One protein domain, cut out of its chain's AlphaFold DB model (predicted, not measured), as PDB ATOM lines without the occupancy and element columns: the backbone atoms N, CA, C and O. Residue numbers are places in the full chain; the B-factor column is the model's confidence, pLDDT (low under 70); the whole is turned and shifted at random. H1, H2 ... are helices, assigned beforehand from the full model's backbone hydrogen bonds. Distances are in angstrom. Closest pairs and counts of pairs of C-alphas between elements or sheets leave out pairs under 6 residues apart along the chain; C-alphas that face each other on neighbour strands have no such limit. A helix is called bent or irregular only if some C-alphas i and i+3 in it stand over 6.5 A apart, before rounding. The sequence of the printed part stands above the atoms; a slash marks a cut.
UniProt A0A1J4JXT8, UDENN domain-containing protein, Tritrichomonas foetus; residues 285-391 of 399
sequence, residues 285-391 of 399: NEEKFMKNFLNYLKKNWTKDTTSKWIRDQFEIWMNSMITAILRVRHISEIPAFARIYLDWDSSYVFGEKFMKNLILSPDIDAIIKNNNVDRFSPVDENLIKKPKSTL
ATOM      1  N   ASN A 285      -1.007 -35.844 -28.608       93.31
ATOM      2  CA  ASN A 285      -1.390 -35.187 -27.352       93.31
ATOM      3  C   ASN A 285      -2.745 -35.688 -26.832       93.31
ATOM      4  O   ASN A 285      -2.911 -35.914 -25.630       93.31
ATOM      5  N   GLU A 286      -3.699 -35.895 -27.739       96.25
ATOM      6  CA  GLU A 286      -5.036 -36.403 -27.437       96.25
ATOM      7  C   GLU A 286      -4.988 -37.872 -26.989       96.25
ATOM      8  O   GLU A 286      -5.655 -38.251 -26.027       96.25
ATOM      9  N   GLU A 287      -4.141 -38.694 -27.612       96.00
ATOM     10  CA  GLU A 287      -3.881 -40.074 -27.192       96.00
ATOM     11  C   GLU A 287      -3.311 -40.126 -25.773       96.00
ATOM     12  O   GLU A 287      -3.746 -40.934 -24.947       96.00
ATOM     13  N   LYS A 288      -2.360 -39.240 -25.455       95.56
ATOM     14  CA  LYS A 288      -1.783 -39.136 -24.111       95.56
ATOM     15  C   LYS A 288      -2.825 -38.707 -23.079       95.56
ATOM     16  O   LYS A 288      -2.883 -39.300 -21.997       95.56
ATOM     17  N   PHE A 289      -3.655 -37.720 -23.413       97.00
ATOM     18  CA  PHE A 289      -4.781 -37.296 -22.586       97.00
ATOM     19  C   PHE A 289      -5.750 -38.456 -22.330       97.00
ATOM     20  O   PHE A 289      -5.984 -38.814 -21.175       97.00
ATOM     21  N   MET A 290      -6.206 -39.139 -23.386       97.75
ATOM     22  CA  MET A 290      -7.126 -40.272 -23.269       97.75
ATOM     23  C   MET A 290      -6.511 -41.450 -22.508       97.75
ATOM     24  O   MET A 290      -7.199 -42.121 -21.742       97.75
ATOM     25  N   LYS A 291      -5.206 -41.698 -22.644       96.88
ATOM     26  CA  LYS A 291      -4.501 -42.724 -21.863       96.88
ATOM     27  C   LYS A 291      -4.533 -42.413 -20.367       96.88
ATOM     28  O   LYS A 291      -4.817 -43.304 -19.565       96.88
ATOM     29  N   ASN A 292      -4.250 -41.170 -19.981       97.00
ATOM     30  CA  ASN A 292      -4.314 -40.738 -18.583       97.00
ATOM     31  C   ASN A 292      -5.747 -40.813 -18.048       97.00
ATOM     32  O   ASN A 292      -5.967 -41.357 -16.965       97.00
ATOM     33  N   PHE A 293      -6.705 -40.350 -18.848       97.88
ATOM     34  CA  PHE A 293      -8.130 -40.424 -18.566       97.88
ATOM     35  C   PHE A 293      -8.577 -41.868 -18.294       97.88
ATOM     36  O   PHE A 293      -9.039 -42.181 -17.198       97.88
ATOM     37  N   LEU A 294      -8.333 -42.797 -19.224       97.12
ATOM     38  CA  LEU A 294      -8.706 -44.208 -19.074       97.12
ATOM     39  C   LEU A 294      -7.987 -44.886 -17.892       97.12
ATOM     40  O   LEU A 294      -8.561 -45.751 -17.229       97.12
ATOM     41  N   ASN A 295      -6.748 -44.495 -17.584       96.81
ATOM     42  CA  ASN A 295      -6.029 -45.002 -16.412       96.81
ATOM     43  C   ASN A 295      -6.636 -44.524 -15.089       96.81
ATOM     44  O   ASN A 295      -6.678 -45.296 -14.129       96.81
ATOM     45  N   TYR A 296      -7.102 -43.275 -15.027       96.56
ATOM     46  CA  TYR A 296      -7.855 -42.777 -13.881       96.56
ATOM     47  C   TYR A 296      -9.155 -43.568 -13.723       96.56
ATOM     48  O   TYR A 296      -9.452 -44.070 -12.641       96.56
ATOM     49  N   LEU A 297      -9.888 -43.756 -14.816       95.56
ATOM     50  CA  LEU A 297     -11.170 -44.446 -14.819       95.56
ATOM     51  C   LEU A 297     -11.104 -45.887 -14.311       95.56
ATOM     52  O   LEU A 297     -11.912 -46.269 -13.465       95.56
ATOM     53  N   LYS A 298     -10.077 -46.646 -14.713       92.88
ATOM     54  CA  LYS A 298      -9.817 -48.008 -14.204       92.88
ATOM     55  C   LYS A 298      -9.770 -48.094 -12.675       92.88
ATOM     56  O   LYS A 298     -10.057 -49.148 -12.123       92.88
ATOM     57  N   LYS A 299      -9.388 -47.010 -11.993       94.00
ATOM     58  CA  LYS A 299      -9.245 -46.957 -10.530       94.00
ATOM     59  C   LYS A 299     -10.442 -46.327  -9.815       94.00
ATOM     60  O   LYS A 299     -10.509 -46.401  -8.594       94.00
ATOM     61  N   ASN A 300     -11.341 -45.661 -10.541       94.62
ATOM     62  CA  ASN A 300     -12.327 -44.750  -9.949       94.62
ATOM     63  C   ASN A 300     -13.767 -44.978 -10.437       94.62
ATOM     64  O   ASN A 300     -14.649 -44.205 -10.080       94.62
ATOM     65  N   TRP A 301     -14.034 -46.026 -11.217       91.12
ATOM     66  CA  TRP A 301     -15.343 -46.280 -11.839       91.12
ATOM     67  C   TRP A 301     -16.540 -46.267 -10.878       91.12
ATOM     68  O   TRP A 301     -17.622 -45.847 -11.260       91.12
ATOM     69  N   THR A 302     -16.339 -46.702  -9.634       89.62
ATOM     70  CA  THR A 302     -17.397 -46.843  -8.622       89.62
ATOM     71  C   THR A 302     -17.666 -45.577  -7.810       89.62
ATOM     72  O   THR A 302     -18.523 -45.605  -6.936       89.62
ATOM     73  N   LYS A 303     -16.929 -44.483  -8.038       92.31
ATOM     74  CA  LYS A 303     -17.151 -43.230  -7.308       92.31
ATOM     75  C   LYS A 303     -18.311 -42.450  -7.916       92.31
ATOM     76  O   LYS A 303     -18.332 -42.229  -9.125       92.31
ATOM     77  N   ASP A 304     -19.177 -41.911  -7.065       88.00
ATOM     78  CA  ASP A 304     -20.339 -41.112  -7.486       88.00
ATOM     79  C   ASP A 304     -19.945 -39.849  -8.274       88.00
ATOM     80  O   ASP A 304     -20.669 -39.383  -9.152       88.00
ATOM     81  N   THR A 305     -18.749 -39.309  -8.020       92.75
ATOM     82  CA  THR A 305     -18.229 -38.121  -8.713       92.75
ATOM     83  C   THR A 305     -17.655 -38.414 -10.099       92.75
ATOM     84  O   THR A 305     -17.429 -37.478 -10.869       92.75
ATOM     85  N   THR A 306     -17.433 -39.684 -10.454       95.81
ATOM     86  CA  THR A 306     -16.743 -40.064 -11.696       95.81
ATOM     87  C   THR A 306     -17.519 -39.645 -12.934       95.81
ATOM     88  O   THR A 306     -16.918 -39.126 -13.870       95.81
ATOM     89  N   SER A 307     -18.846 -39.782 -12.943       95.62
ATOM     90  CA  SER A 307     -19.674 -39.362 -14.081       95.62
ATOM     91  C   SER A 307     -19.573 -37.862 -14.358       95.62
ATOM     92  O   SER A 307     -19.462 -37.457 -15.513       95.62
ATOM     93  N   LYS A 308     -19.564 -37.028 -13.308       95.56
ATOM     94  CA  LYS A 308     -19.346 -35.584 -13.461       95.56
ATOM     95  C   LYS A 308     -17.926 -35.303 -13.948       95.56
ATOM     96  O   LYS A 308     -17.759 -34.580 -14.921       95.56
ATOM     97  N   TRP A 309     -16.928 -35.925 -13.320       97.44
ATOM     98  CA  TRP A 309     -15.529 -35.772 -13.712       97.44
ATOM     99  C   TRP A 309     -15.308 -36.118 -15.189       97.44
ATOM    100  O   TRP A 309     -14.612 -35.385 -15.877       97.44
ATOM    101  N   ILE A 310     -15.943 -37.181 -15.700       98.19
ATOM    102  CA  ILE A 310     -15.891 -37.542 -17.121       98.19
ATOM    103  C   ILE A 310     -16.345 -36.366 -17.992       98.19
ATOM    104  O   ILE A 310     -15.599 -35.961 -18.878       98.19
ATOM    105  N   ARG A 311     -17.528 -35.799 -17.727       97.31
ATOM    106  CA  ARG A 311     -18.046 -34.657 -18.498       97.31
ATOM    107  C   ARG A 311     -17.118 -33.446 -18.405       97.31
ATOM    108  O   ARG A 311     -16.771 -32.880 -19.436       97.31
ATOM    109  N   ASP A 312     -16.628 -33.138 -17.204       96.75
ATOM    110  CA  ASP A 312     -15.691 -32.034 -16.973       96.75
ATOM    111  C   ASP A 312     -14.394 -32.206 -17.792       96.75
ATOM    112  O   ASP A 312     -13.868 -31.239 -18.334       96.75
ATOM    113  N   GLN A 313     -13.864 -33.431 -17.926       98.12
ATOM    114  CA  GLN A 313     -12.665 -33.687 -18.739       98.12
ATOM    115  C   GLN A 313     -12.903 -33.450 -20.234       98.12
ATOM    116  O   GLN A 313     -12.020 -32.928 -20.917       98.12
ATOM    117  N   PHE A 314     -14.075 -33.818 -20.754       98.19
ATOM    118  CA  PHE A 314     -14.420 -33.550 -22.151       98.19
ATOM    119  C   PHE A 314     -14.624 -32.051 -22.393       98.19
ATOM    120  O   PHE A 314     -14.125 -31.534 -23.391       98.19
ATOM    121  N   GLU A 315     -15.258 -31.336 -21.462       97.12
ATOM    122  CA  GLU A 315     -15.363 -29.873 -21.513       97.12
ATOM    123  C   GLU A 315     -13.980 -29.203 -21.474       97.12
ATOM    124  O   GLU A 315     -13.704 -28.334 -22.297       97.12
ATOM    125  N   ILE A 316     -13.055 -29.671 -20.623       97.81
ATOM    126  CA  ILE A 316     -11.658 -29.200 -20.599       97.81
ATOM    127  C   ILE A 316     -10.969 -29.414 -21.948       97.81
ATOM    128  O   ILE A 316     -10.271 -28.518 -22.424       97.81
ATOM    129  N   TRP A 317     -11.147 -30.576 -22.583       98.06
ATOM    130  CA  TRP A 317     -10.577 -30.822 -23.909       98.06
ATOM    131  C   TRP A 317     -11.133 -29.831 -24.946       98.06
ATOM    132  O   TRP A 317     -10.354 -29.218 -25.680       98.06
ATOM    133  N   MET A 318     -12.450 -29.593 -24.949       97.94
ATOM    134  CA  MET A 318     -13.103 -28.639 -25.859       97.94
ATOM    135  C   MET A 318     -12.639 -27.199 -25.622       97.94
ATOM    136  O   MET A 318     -12.278 -26.498 -26.569       97.94
ATOM    137  N   ASN A 319     -12.574 -26.777 -24.359       97.12
ATOM    138  CA  ASN A 319     -12.049 -25.477 -23.950       97.12
ATOM    139  C   ASN A 319     -10.593 -25.294 -24.387       97.12
ATOM    140  O   ASN A 319     -10.222 -24.233 -24.888       97.12
ATOM    141  N   SER A 320      -9.769 -26.336 -24.249       97.12
ATOM    142  CA  SER A 320      -8.362 -26.318 -24.663       97.12
ATOM    143  C   SER A 320      -8.222 -26.160 -26.176       97.12
ATOM    144  O   SER A 320      -7.395 -25.376 -26.639       97.12
ATOM    145  N   MET A 321      -9.056 -26.860 -26.950       96.88
ATOM    146  CA  MET A 321      -9.105 -26.744 -28.408       96.88
ATOM    147  C   MET A 321      -9.512 -25.332 -28.849       96.88
ATOM    148  O   MET A 321      -8.826 -24.726 -29.671       96.88
ATOM    149  N   ILE A 322     -10.587 -24.775 -28.281       96.50
ATOM    150  CA  ILE A 322     -11.029 -23.410 -28.601       96.50
ATOM    151  C   ILE A 322      -9.972 -22.383 -28.182       96.50
ATOM    152  O   ILE A 322      -9.645 -21.475 -28.945       96.50
ATOM    153  N   THR A 323      -9.368 -22.553 -27.009       96.00
ATOM    154  CA  THR A 323      -8.278 -21.690 -26.540       96.00
ATOM    155  C   THR A 323      -7.080 -21.735 -27.485       96.00
ATOM    156  O   THR A 323      -6.480 -20.697 -27.762       96.00
ATOM    157  N   ALA A 324      -6.739 -22.907 -28.029       95.12
ATOM    158  CA  ALA A 324      -5.678 -23.028 -29.022       95.12
ATOM    159  C   ALA A 324      -5.985 -22.216 -30.293       95.12
ATOM    160  O   ALA A 324      -5.080 -21.547 -30.791       95.12
ATOM    161  N   ILE A 325      -7.247 -22.207 -30.754       95.25
ATOM    162  CA  ILE A 325      -7.713 -21.374 -31.880       95.25
ATOM    163  C   ILE A 325      -7.553 -19.890 -31.550       95.25
ATOM    164  O   ILE A 325      -6.961 -19.146 -32.327       95.25
ATOM    165  N   LEU A 326      -8.062 -19.448 -30.398       94.75
ATOM    166  CA  LEU A 326      -8.052 -18.032 -30.020       94.75
ATOM    167  C   LEU A 326      -6.637 -17.484 -29.776       94.75
ATOM    168  O   LEU A 326      -6.399 -16.290 -29.934       94.75
ATOM    169  N   ARG A 327      -5.679 -18.352 -29.429       93.31
ATOM    170  CA  ARG A 327      -4.258 -17.997 -29.287       93.31
ATOM    171  C   ARG A 327      -3.515 -17.899 -30.628       93.31
ATOM    172  O   ARG A 327      -2.340 -17.526 -30.627       93.31
ATOM    173  N   VAL A 328      -4.148 -18.221 -31.761       92.75
ATOM    174  CA  VAL A 328      -3.546 -18.019 -33.087       92.75
ATOM    175  C   VAL A 328      -3.417 -16.526 -33.368       92.75
ATOM    176  O   VAL A 328      -4.359 -15.744 -33.238       92.75
ATOM    177  N   ARG A 329      -2.217 -16.114 -33.767       90.81
ATOM    178  CA  ARG A 329      -1.900 -14.706 -34.001       90.81
ATOM    179  C   ARG A 329      -2.779 -14.135 -35.123       90.81
ATOM    180  O   ARG A 329      -2.914 -14.755 -36.173       90.81
ATOM    181  N   HIS A 330      -3.331 -12.938 -34.911       90.81
ATOM    182  CA  HIS A 330      -4.190 -12.221 -35.869       90.81
ATOM    183  C   HIS A 330      -5.518 -12.921 -36.229       90.81
ATOM    184  O   HIS A 330      -6.196 -12.497 -37.164       90.81
ATOM    185  N   ILE A 331      -5.934 -13.966 -35.499       93.06
ATOM    186  CA  ILE A 331      -7.122 -14.764 -35.855       93.06
ATOM    187  C   ILE A 331      -8.422 -13.944 -35.912       93.06
ATOM    188  O   ILE A 331      -9.265 -14.169 -36.786       93.06
ATOM    189  N   SER A 332      -8.562 -12.963 -35.020       92.81
ATOM    190  CA  SER A 332      -9.709 -12.053 -34.936       92.81
ATOM    191  C   SER A 332      -9.628 -10.870 -35.907       92.81
ATOM    192  O   SER A 332     -10.657 -10.289 -36.242       92.81
ATOM    193  N   GLU A 333      -8.433 -10.537 -36.400       91.88
ATOM    194  CA  GLU A 333      -8.187  -9.409 -37.313       91.88
ATOM    195  C   GLU A 333      -8.389  -9.794 -38.788       91.88
ATOM    196  O   GLU A 333      -8.597  -8.933 -39.644       91.88
ATOM    197  N   ILE A 334      -8.327 -11.091 -39.102       91.62
ATOM    198  CA  ILE A 334      -8.338 -11.603 -40.475       91.62
ATOM    199  C   ILE A 334      -9.746 -12.064 -40.889       91.62
ATOM    200  O   ILE A 334     -10.429 -12.745 -40.113       91.62
ATOM    201  N   PRO A 335     -10.188 -11.761 -42.130       89.94
ATOM    202  CA  PRO A 335     -11.456 -12.257 -42.661       89.94
ATOM    203  C   PRO A 335     -11.553 -13.786 -42.634       89.94
ATOM    204  O   PRO A 335     -10.580 -14.478 -42.934       89.94
ATOM    205  N   ALA A 336     -12.748 -14.324 -42.362       89.44
ATOM    206  CA  ALA A 336     -12.973 -15.765 -42.187       89.44
ATOM    207  C   ALA A 336     -12.396 -16.630 -43.328       89.44
ATOM    208  O   ALA A 336     -11.745 -17.638 -43.063       89.44
ATOM    209  N   PHE A 337     -12.545 -16.197 -44.586       88.50
ATOM    210  CA  PHE A 337     -12.036 -16.921 -45.758       88.50
ATOM    211  C   PHE A 337     -10.502 -17.028 -45.814       88.50
ATOM    212  O   PHE A 337      -9.976 -17.923 -46.471       88.50
ATOM    213  N   ALA A 338      -9.773 -16.130 -45.145       91.12
ATOM    214  CA  ALA A 338      -8.313 -16.098 -45.145       91.12
ATOM    215  C   ALA A 338      -7.695 -16.818 -43.931       91.12
ATOM    216  O   ALA A 338      -6.499 -17.110 -43.937       91.12
ATOM    217  N   ARG A 339      -8.493 -17.165 -42.908       92.19
ATOM    218  CA  ARG A 339      -8.001 -17.810 -41.677       92.19
ATOM    219  C   ARG A 339      -7.345 -19.167 -41.928       92.19
ATOM    220  O   ARG A 339      -6.409 -19.525 -41.226       92.19
ATOM    221  N   ILE A 340      -7.764 -19.902 -42.957       89.88
ATOM    222  CA  ILE A 340      -7.174 -21.205 -43.319       89.88
ATOM    223  C   ILE A 340      -5.686 -21.126 -43.717       89.88
ATOM    224  O   ILE A 340      -5.012 -22.155 -43.735       89.88
ATOM    225  N   TYR A 341      -5.181 -19.925 -44.024       88.94
ATOM    226  CA  TYR A 341      -3.788 -19.668 -44.404       88.94
ATOM    227  C   TYR A 341      -2.925 -19.135 -43.252       88.94
ATOM    228  O   TYR A 341      -1.751 -18.842 -43.464       88.94
ATOM    229  N   LEU A 342      -3.495 -18.979 -42.052       88.56
ATOM    230  CA  LEU A 342      -2.748 -18.553 -40.871       88.56
ATOM    231  C   LEU A 342      -1.714 -19.593 -40.431       88.56
ATOM    232  O   LEU A 342      -1.771 -20.764 -40.804       88.56
ATOM    233  N   ASP A 343      -0.772 -19.147 -39.603       84.56
ATOM    234  CA  ASP A 343       0.125 -20.050 -38.896       84.56
ATOM    235  C   ASP A 343      -0.602 -20.661 -37.687       84.56
ATOM    236  O   ASP A 343      -0.815 -20.014 -36.661       84.56
ATOM    237  N   TRP A 344      -1.016 -21.915 -37.840       85.75
ATOM    238  CA  TRP A 344      -1.789 -22.680 -36.859       85.75
ATOM    239  C   TRP A 344      -0.911 -23.590 -35.991       85.75
ATOM    240  O   TRP A 344      -1.404 -24.569 -35.428       85.75
ATOM    241  N   ASP A 345       0.383 -23.295 -35.878       77.50
ATOM    242  CA  ASP A 345       1.394 -24.159 -35.263       77.50
ATOM    243  C   ASP A 345       1.008 -24.746 -33.885       77.50
ATOM    244  O   ASP A 345       1.331 -25.898 -33.589       77.50
ATOM    245  N   SER A 346       0.302 -23.982 -33.044       75.50
ATOM    246  CA  SER A 346      -0.195 -24.419 -31.726       75.50
ATOM    247  C   SER A 346      -1.531 -25.166 -31.777       75.50
ATOM    248  O   SER A 346      -1.808 -25.999 -30.923       75.50
ATOM    249  N   SER A 347      -2.367 -24.883 -32.771       83.56
ATOM    250  CA  SER A 347      -3.699 -25.471 -32.938       83.56
ATOM    251  C   SER A 347      -3.668 -26.815 -33.659       83.56
ATOM    252  O   SER A 347      -4.488 -27.688 -33.385       83.56
ATOM    253  N   TYR A 348      -2.705 -27.027 -34.557       85.56
ATOM    254  CA  TYR A 348      -2.567 -28.286 -35.296       85.56
ATOM    255  C   TYR A 348      -2.201 -29.489 -34.423       85.56
ATOM    256  O   TYR A 348      -2.269 -30.618 -34.902       85.56
ATOM    257  N   VAL A 349      -1.937 -29.290 -33.127       89.94
ATOM    258  CA  VAL A 349      -1.874 -30.378 -32.138       89.94
ATOM    259  C   VAL A 349      -3.190 -31.162 -32.026       89.94
ATOM    260  O   VAL A 349      -3.164 -32.308 -31.594       89.94
ATOM    261  N   PHE A 350      -4.317 -30.581 -32.458       94.44
ATOM    262  CA  PHE A 350      -5.623 -31.245 -32.584       94.44
ATOM    263  C   PHE A 350      -5.884 -31.798 -34.000       94.44
ATOM    264  O   PHE A 350      -6.928 -32.391 -34.262       94.44
ATOM    265  N   GLY A 351      -4.924 -31.664 -34.918       94.31
ATOM    266  CA  GLY A 351      -4.959 -32.200 -36.277       94.31
ATOM    267  C   GLY A 351      -5.249 -31.125 -37.321       94.31
ATOM    268  O   GLY A 351      -6.277 -30.460 -37.286       94.31
ATOM    269  N   GLU A 352      -4.360 -30.976 -38.302       92.81
ATOM    270  CA  GLU A 352      -4.444 -29.903 -39.301       92.81
ATOM    271  C   GLU A 352      -5.760 -29.897 -40.090       92.81
ATOM    272  O   GLU A 352      -6.436 -28.869 -40.169       92.81
ATOM    273  N   LYS A 353      -6.152 -31.048 -40.651       94.00
ATOM    274  CA  LYS A 353      -7.383 -31.159 -41.450       94.00
ATOM    275  C   LYS A 353      -8.633 -30.876 -40.606       94.00
ATOM    276  O   LYS A 353      -9.546 -30.212 -41.086       94.00
ATOM    277  N   PHE A 354      -8.634 -31.328 -39.351       96.62
ATOM    278  CA  PHE A 354      -9.702 -31.051 -38.390       96.62
ATOM    279  C   PHE A 354      -9.863 -29.543 -38.174       96.62
ATOM    280  O   PHE A 354     -10.939 -28.998 -38.408       96.62
ATOM    281  N   MET A 355      -8.775 -28.855 -37.809       95.31
ATOM    282  CA  MET A 355      -8.804 -27.422 -37.502       95.31
ATOM    283  C   MET A 355      -9.193 -26.574 -38.715       95.31
ATOM    284  O   MET A 355      -9.996 -25.651 -38.585       95.31
ATOM    285  N   LYS A 356      -8.684 -26.914 -39.907       92.88
ATOM    286  CA  LYS A 356      -9.032 -26.227 -41.162       92.88
ATOM    287  C   LYS A 356     -10.503 -26.367 -41.547       92.88
ATOM    288  O   LYS A 356     -11.042 -25.456 -42.163       92.88
ATOM    289  N   ASN A 357     -11.149 -27.477 -41.200       94.31
ATOM    290  CA  ASN A 357     -12.583 -27.645 -41.425       94.31
ATOM    291  C   ASN A 357     -13.397 -26.949 -40.326       94.31
ATOM    292  O   ASN A 357     -14.374 -26.265 -40.617       94.31
ATOM    293  N   LEU A 358     -12.962 -27.077 -39.070       95.56
ATOM    294  CA  LEU A 358     -13.644 -26.512 -37.909       95.56
ATOM    295  C   LEU A 358     -13.717 -24.980 -37.961       95.56
ATOM    296  O   LEU A 358     -14.758 -24.406 -37.654       95.56
ATOM    297  N   ILE A 359     -12.646 -24.311 -38.404       93.94
ATOM    298  CA  ILE A 359     -12.577 -22.842 -38.481       93.94
ATOM    299  C   ILE A 359     -13.605 -22.217 -39.435       93.94
ATOM    300  O   ILE A 359     -13.888 -21.022 -39.346       93.94
ATOM    301  N   LEU A 360     -14.164 -23.017 -40.345       91.44
ATOM    302  CA  LEU A 360     -15.202 -22.595 -41.283       91.44
ATOM    303  C   LEU A 360     -16.610 -22.649 -40.665       91.44
ATOM    304  O   LEU A 360     -17.566 -22.204 -41.299       91.44
ATOM    305  N   SER A 361     -16.754 -23.190 -39.450       93.00
ATOM    306  CA  SER A 361     -18.034 -23.244 -38.744       93.00
ATOM    307  C   SER A 361     -18.506 -21.839 -38.329       93.00
ATOM    308  O   SER A 361     -17.711 -21.077 -37.767       93.00
ATOM    309  N   PRO A 362     -19.797 -21.496 -38.523       93.12
ATOM    310  CA  PRO A 362     -20.369 -20.233 -38.054       93.12
ATOM    311  C   PRO A 362     -20.199 -20.002 -36.549       93.12
ATOM    312  O   PRO A 362     -19.917 -18.880 -36.133       93.12
ATOM    313  N   ASP A 363     -20.310 -21.059 -35.741       94.44
ATOM    314  CA  ASP A 363     -20.138 -20.970 -34.286       94.44
ATOM    315  C   ASP A 363     -18.703 -20.563 -33.929       94.44
ATOM    316  O   ASP A 363     -18.474 -19.688 -33.096       94.44
ATOM    317  N   ILE A 364     -17.715 -21.144 -34.618       95.88
ATOM    318  CA  ILE A 364     -16.301 -20.816 -34.408       95.88
ATOM    319  C   ILE A 364     -15.997 -19.391 -34.881       95.88
ATOM    320  O   ILE A 364     -15.242 -18.678 -34.220       95.88
ATOM    321  N   ASP A 365     -16.610 -18.932 -35.976       94.94
ATOM    322  CA  ASP A 365     -16.505 -17.532 -36.398       94.94
ATOM    323  C   ASP A 365     -17.059 -16.567 -35.337       94.94
ATOM    324  O   ASP A 365     -16.418 -15.558 -35.031       94.94
ATOM    325  N   ALA A 366     -18.204 -16.890 -34.727       94.50
ATOM    326  CA  ALA A 366     -18.777 -16.103 -33.638       94.50
ATOM    327  C   ALA A 366     -17.872 -16.092 -32.392       94.50
ATOM    328  O   ALA A 366     -17.628 -15.026 -31.818       94.50
ATOM    329  N   ILE A 367     -17.313 -17.247 -32.014       95.69
ATOM    330  CA  ILE A 367     -16.352 -17.369 -30.907       95.69
ATOM    331  C   ILE A 367     -15.126 -16.475 -31.144       95.69
ATOM    332  O   ILE A 367     -14.732 -15.716 -30.257       95.69
ATOM    333  N   ILE A 368     -14.543 -16.516 -32.344       95.94
ATOM    334  CA  ILE A 368     -13.356 -15.721 -32.696       95.94
ATOM    335  C   ILE A 368     -13.650 -14.224 -32.681       95.94
ATOM    336  O   ILE A 368     -12.809 -13.447 -32.239       95.94
ATOM    337  N   LYS A 369     -14.832 -13.808 -33.147       93.94
ATOM    338  CA  LYS A 369     -15.250 -12.398 -33.110       93.94
ATOM    339  C   LYS A 369     -15.398 -11.874 -31.683       93.94
ATOM    340  O   LYS A 369     -15.067 -10.719 -31.438       93.94
ATOM    341  N   ASN A 370     -15.880 -12.706 -30.757       93.12
ATOM    342  CA  ASN A 370     -15.968 -12.349 -29.340       93.12
ATOM    343  C   ASN A 370     -14.569 -12.258 -28.699       93.12
ATOM    344  O   ASN A 370     -14.295 -11.341 -27.933       93.12
ATOM    345  N   ASN A 371     -13.666 -13.175 -29.067       91.62
ATOM    346  CA  ASN A 371     -12.258 -13.192 -28.648       91.62
ATOM    347  C   ASN A 371     -12.035 -13.167 -27.118       91.62
ATOM    348  O   ASN A 371     -11.003 -12.702 -26.635       91.62
ATOM    349  N   ASN A 372     -12.995 -13.674 -26.340       92.31
ATOM    350  CA  ASN A 372     -12.882 -13.786 -24.889       92.31
ATOM    351  C   ASN A 372     -12.252 -15.134 -24.503       92.31
ATOM    352  O   ASN A 372     -12.951 -16.131 -24.327       92.31
ATOM    353  N   VAL A 373     -10.922 -15.162 -24.396       90.81
ATOM    354  CA  VAL A 373     -10.156 -16.373 -24.050       90.81
ATOM    355  C   VAL A 373     -10.457 -16.853 -22.628       90.81
ATOM    356  O   VAL A 373     -10.578 -18.055 -22.405       90.81
ATOM    357  N   ASP A 374     -10.630 -15.928 -21.681       91.00
ATOM    358  CA  ASP A 374     -10.815 -16.243 -20.258       91.00
ATOM    359  C   ASP A 374     -12.125 -17.001 -19.980       91.00
ATOM    360  O   ASP A 374     -12.232 -17.712 -18.979       91.00
ATOM    361  N   ARG A 375     -13.097 -16.923 -20.903       91.31
ATOM    362  CA  ARG A 375     -14.337 -17.714 -20.868       91.31
ATOM    363  C   ARG A 375     -14.079 -19.222 -20.881       91.31
ATOM    364  O   ARG A 375     -14.864 -19.975 -20.315       91.31
ATOM    365  N   PHE A 376     -13.007 -19.678 -21.524       92.25
ATOM    366  CA  PHE A 376     -12.756 -21.101 -21.767       92.25
ATOM    367  C   PHE A 376     -11.857 -21.722 -20.696       92.25
ATOM    368  O   PHE A 376     -10.904 -22.419 -21.013       92.25
ATOM    369  N   SER A 377     -12.152 -21.481 -19.420       90.50
ATOM    370  CA  SER A 377     -11.428 -22.066 -18.286       90.50
ATOM    371  C   SER A 377     -12.277 -23.143 -17.594       90.50
ATOM    372  O   SER A 377     -13.481 -22.938 -17.432       90.50
ATOM    373  N   PRO A 378     -11.698 -24.274 -17.144       94.88
ATOM    374  CA  PRO A 378     -10.278 -24.634 -17.199       94.88
ATOM    375  C   PRO A 378      -9.814 -25.189 -18.560       94.88
ATOM    376  O   PRO A 378     -10.606 -25.742 -19.323       94.88
ATOM    377  N   VAL A 379      -8.500 -25.090 -18.811       94.62
ATOM    378  CA  VAL A 379      -7.787 -25.672 -19.968       94.62
ATOM    379  C   VAL A 379      -6.674 -26.624 -19.522       94.62
ATOM    380  O   VAL A 379      -6.077 -26.443 -18.461       94.62
ATOM    381  N   ASP A 380      -6.338 -27.605 -20.358       94.94
ATOM    382  CA  ASP A 380      -5.138 -28.430 -20.212       94.94
ATOM    383  C   ASP A 380      -4.021 -27.877 -21.105       94.94
ATOM    384  O   ASP A 380      -3.949 -28.128 -22.309       94.94
ATOM    385  N   GLU A 381      -3.088 -27.143 -20.501       92.75
ATOM    386  CA  GLU A 381      -1.934 -26.584 -21.212       92.75
ATOM    387  C   GLU A 381      -1.035 -27.660 -21.845       92.75
ATOM    388  O   GLU A 381      -0.260 -27.360 -22.750       92.75
ATOM    389  N   ASN A 382      -1.094 -28.922 -21.406       90.94
ATOM    390  CA  ASN A 382      -0.340 -29.991 -22.057       90.94
ATOM    391  C   ASN A 382      -0.989 -30.462 -23.358       90.94
ATOM    392  O   ASN A 382      -0.256 -30.933 -24.225       90.94
ATOM    393  N   LEU A 383      -2.308 -30.311 -23.516       91.75
ATOM    394  CA  LEU A 383      -2.988 -30.590 -24.784       91.75
ATOM    395  C   LEU A 383      -2.565 -29.601 -25.873       91.75
ATOM    396  O   LEU A 383      -2.375 -30.001 -27.020       91.75
ATOM    397  N   ILE A 384      -2.369 -28.332 -25.502       91.38
ATOM    398  CA  ILE A 384      -2.057 -27.231 -26.429       91.38
ATOM    399  C   ILE A 384      -0.553 -27.176 -26.774       91.38
ATOM    400  O   ILE A 384      -0.147 -26.601 -27.784       91.38
ATOM    401  N   LYS A 385       0.314 -27.782 -25.953       85.75
ATOM    402  CA  LYS A 385       1.766 -27.781 -26.187       85.75
ATOM    403  C   LYS A 385       2.134 -28.577 -27.434       85.75
ATOM    404  O   LYS A 385       1.887 -29.778 -27.508       85.75
ATOM    405  N   LYS A 386       2.847 -27.936 -28.361       76.88
ATOM    406  CA  LYS A 386       3.440 -28.612 -29.519       76.88
ATOM    407  C   LYS A 386       4.395 -29.727 -29.053       76.88
ATOM    408  O   LYS A 386       5.236 -29.472 -28.180       76.88
ATOM    409  N   PRO A 387       4.312 -30.945 -29.616       66.19
ATOM    410  CA  PRO A 387       5.328 -31.959 -29.381       66.19
ATOM    411  C   PRO A 387       6.682 -31.450 -29.895       66.19
ATOM    412  O   PRO A 387       6.773 -30.832 -30.957       66.19
ATOM    413  N   LYS A 388       7.752 -31.663 -29.118       66.19
ATOM    414  CA  LYS A 388       9.106 -31.236 -29.506       66.19
ATOM    415  C   LYS A 388       9.480 -31.912 -30.824       66.19
ATOM    416  O   LYS A 388       9.433 -33.141 -30.887       66.19
ATOM    417  N   SER A 389       9.903 -31.143 -31.829       64.75
ATOM    418  CA  SER A 389      10.392 -31.725 -33.083       64.75
ATOM    419  C   SER A 389      11.623 -32.601 -32.825       64.75
ATOM    420  O   SER A 389      12.342 -32.400 -31.845       64.75
ATOM    421  N   THR A 390      11.921 -33.551 -33.717       60.06
ATOM    422  CA  THR A 390      13.135 -34.388 -33.626       60.06
ATOM    423  C   THR A 390      14.400 -33.533 -33.520       60.06
ATOM    424  O   THR A 390      15.344 -33.885 -32.819       60.06
ATOM    425  N   LEU A 391      14.393 -32.363 -34.162       64.12
ATOM    426  CA  LEU A 391      15.492 -31.405 -34.164       64.12
ATOM    427  C   LEU A 391      15.593 -30.641 -32.831       64.12
ATOM    428  O   LEU A 391      16.697 -30.405 -32.344       64.12
TER     429      LEU A 391
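What this domain is: This is residues 285 to 391 of the 399 residues of the protein "UDENN domain-containing protein" of Tritrichomonas foetus (UniProt A0A1J4JXT8). Two long helices, H1 and H2, run side by side in opposite directions, and the longer H2 leads on into a head of three short helices, H3, H4 and H5, with their loops. Short H6 packs on both long helices, near where H1 begins. The printed part has 107 residues with six named helices, H1 to H6 in order, and no named strand; the class is all helix. It is only just compact, close to loose, with a radius of gyration of the C-alphas of 15.6 A and spans of 49 by 36 by 21 A.

How they stand to each other: H1, residues 285 to 300, and H2, residues 306 to 326, are close but not clearly touching, at a shallow tilt of 14 degrees, opposite ways; their closest C-alphas, of Asn 300 and Thr 306, are 6.7 A apart. H3, residues 336 to 341, and H4, residues 352 to 358, are close but not clearly touching, at a shallow tilt of 4 degrees, opposite ways; the closest C-alphas, of Ile 340 and Lys 356, are 5.8 A apart. H5, residues 362 to 370, is about perpendicular to H4 at 90 degrees and close but not clearly touching, with the C-alphas of Leu 358 and Ile 364 closest at 7.2 A. H5 is also close to H2 but not clearly touching, with the C-alphas of Leu 326 and Ile 368 closest at 6.4 A. H6, residues 381 to 384, touches H1 at residues 285 to 289 alone, closest at the C-alphas of Asn 285 and Leu 383, 5.5 A. H6 touches H2 at residues 317 to 324 alone, closest at the C-alphas of Ala 324 and Ile 384, 6.1 A. Every O i to N i+4 pair is within hydrogen-bond range in H2, H4 and H5, against 11 of 12 in H1 and 0 of 2 in H3, which has 2 of 3 O i to N i+3 pairs within range; H6 is too short for an i+4 pair.

Where its parts are: H1 begins at C-alpha 285 (-1.390, -35.187, -27.352) and is 22.7 A long, and H2 is 29.9 A long. H3, only just irregular with C-alphas 337 and 340 6.9 A apart, H4 and H5 follow, H5 being 12.5 A long. H6 ends at C-alpha 384 (-2.057, -27.231, -26.429).

The domain as a whole: The C-alphas of Thr 302 and Pro 335, the two farthest apart, are 48.9 A apart. Residues 298 to 305, of which 298 to 300 belong to H1, stand free. The printed part has no cut and no long link. Its mean pLDDT is 91.7, and residues 387 to 391 are under 70.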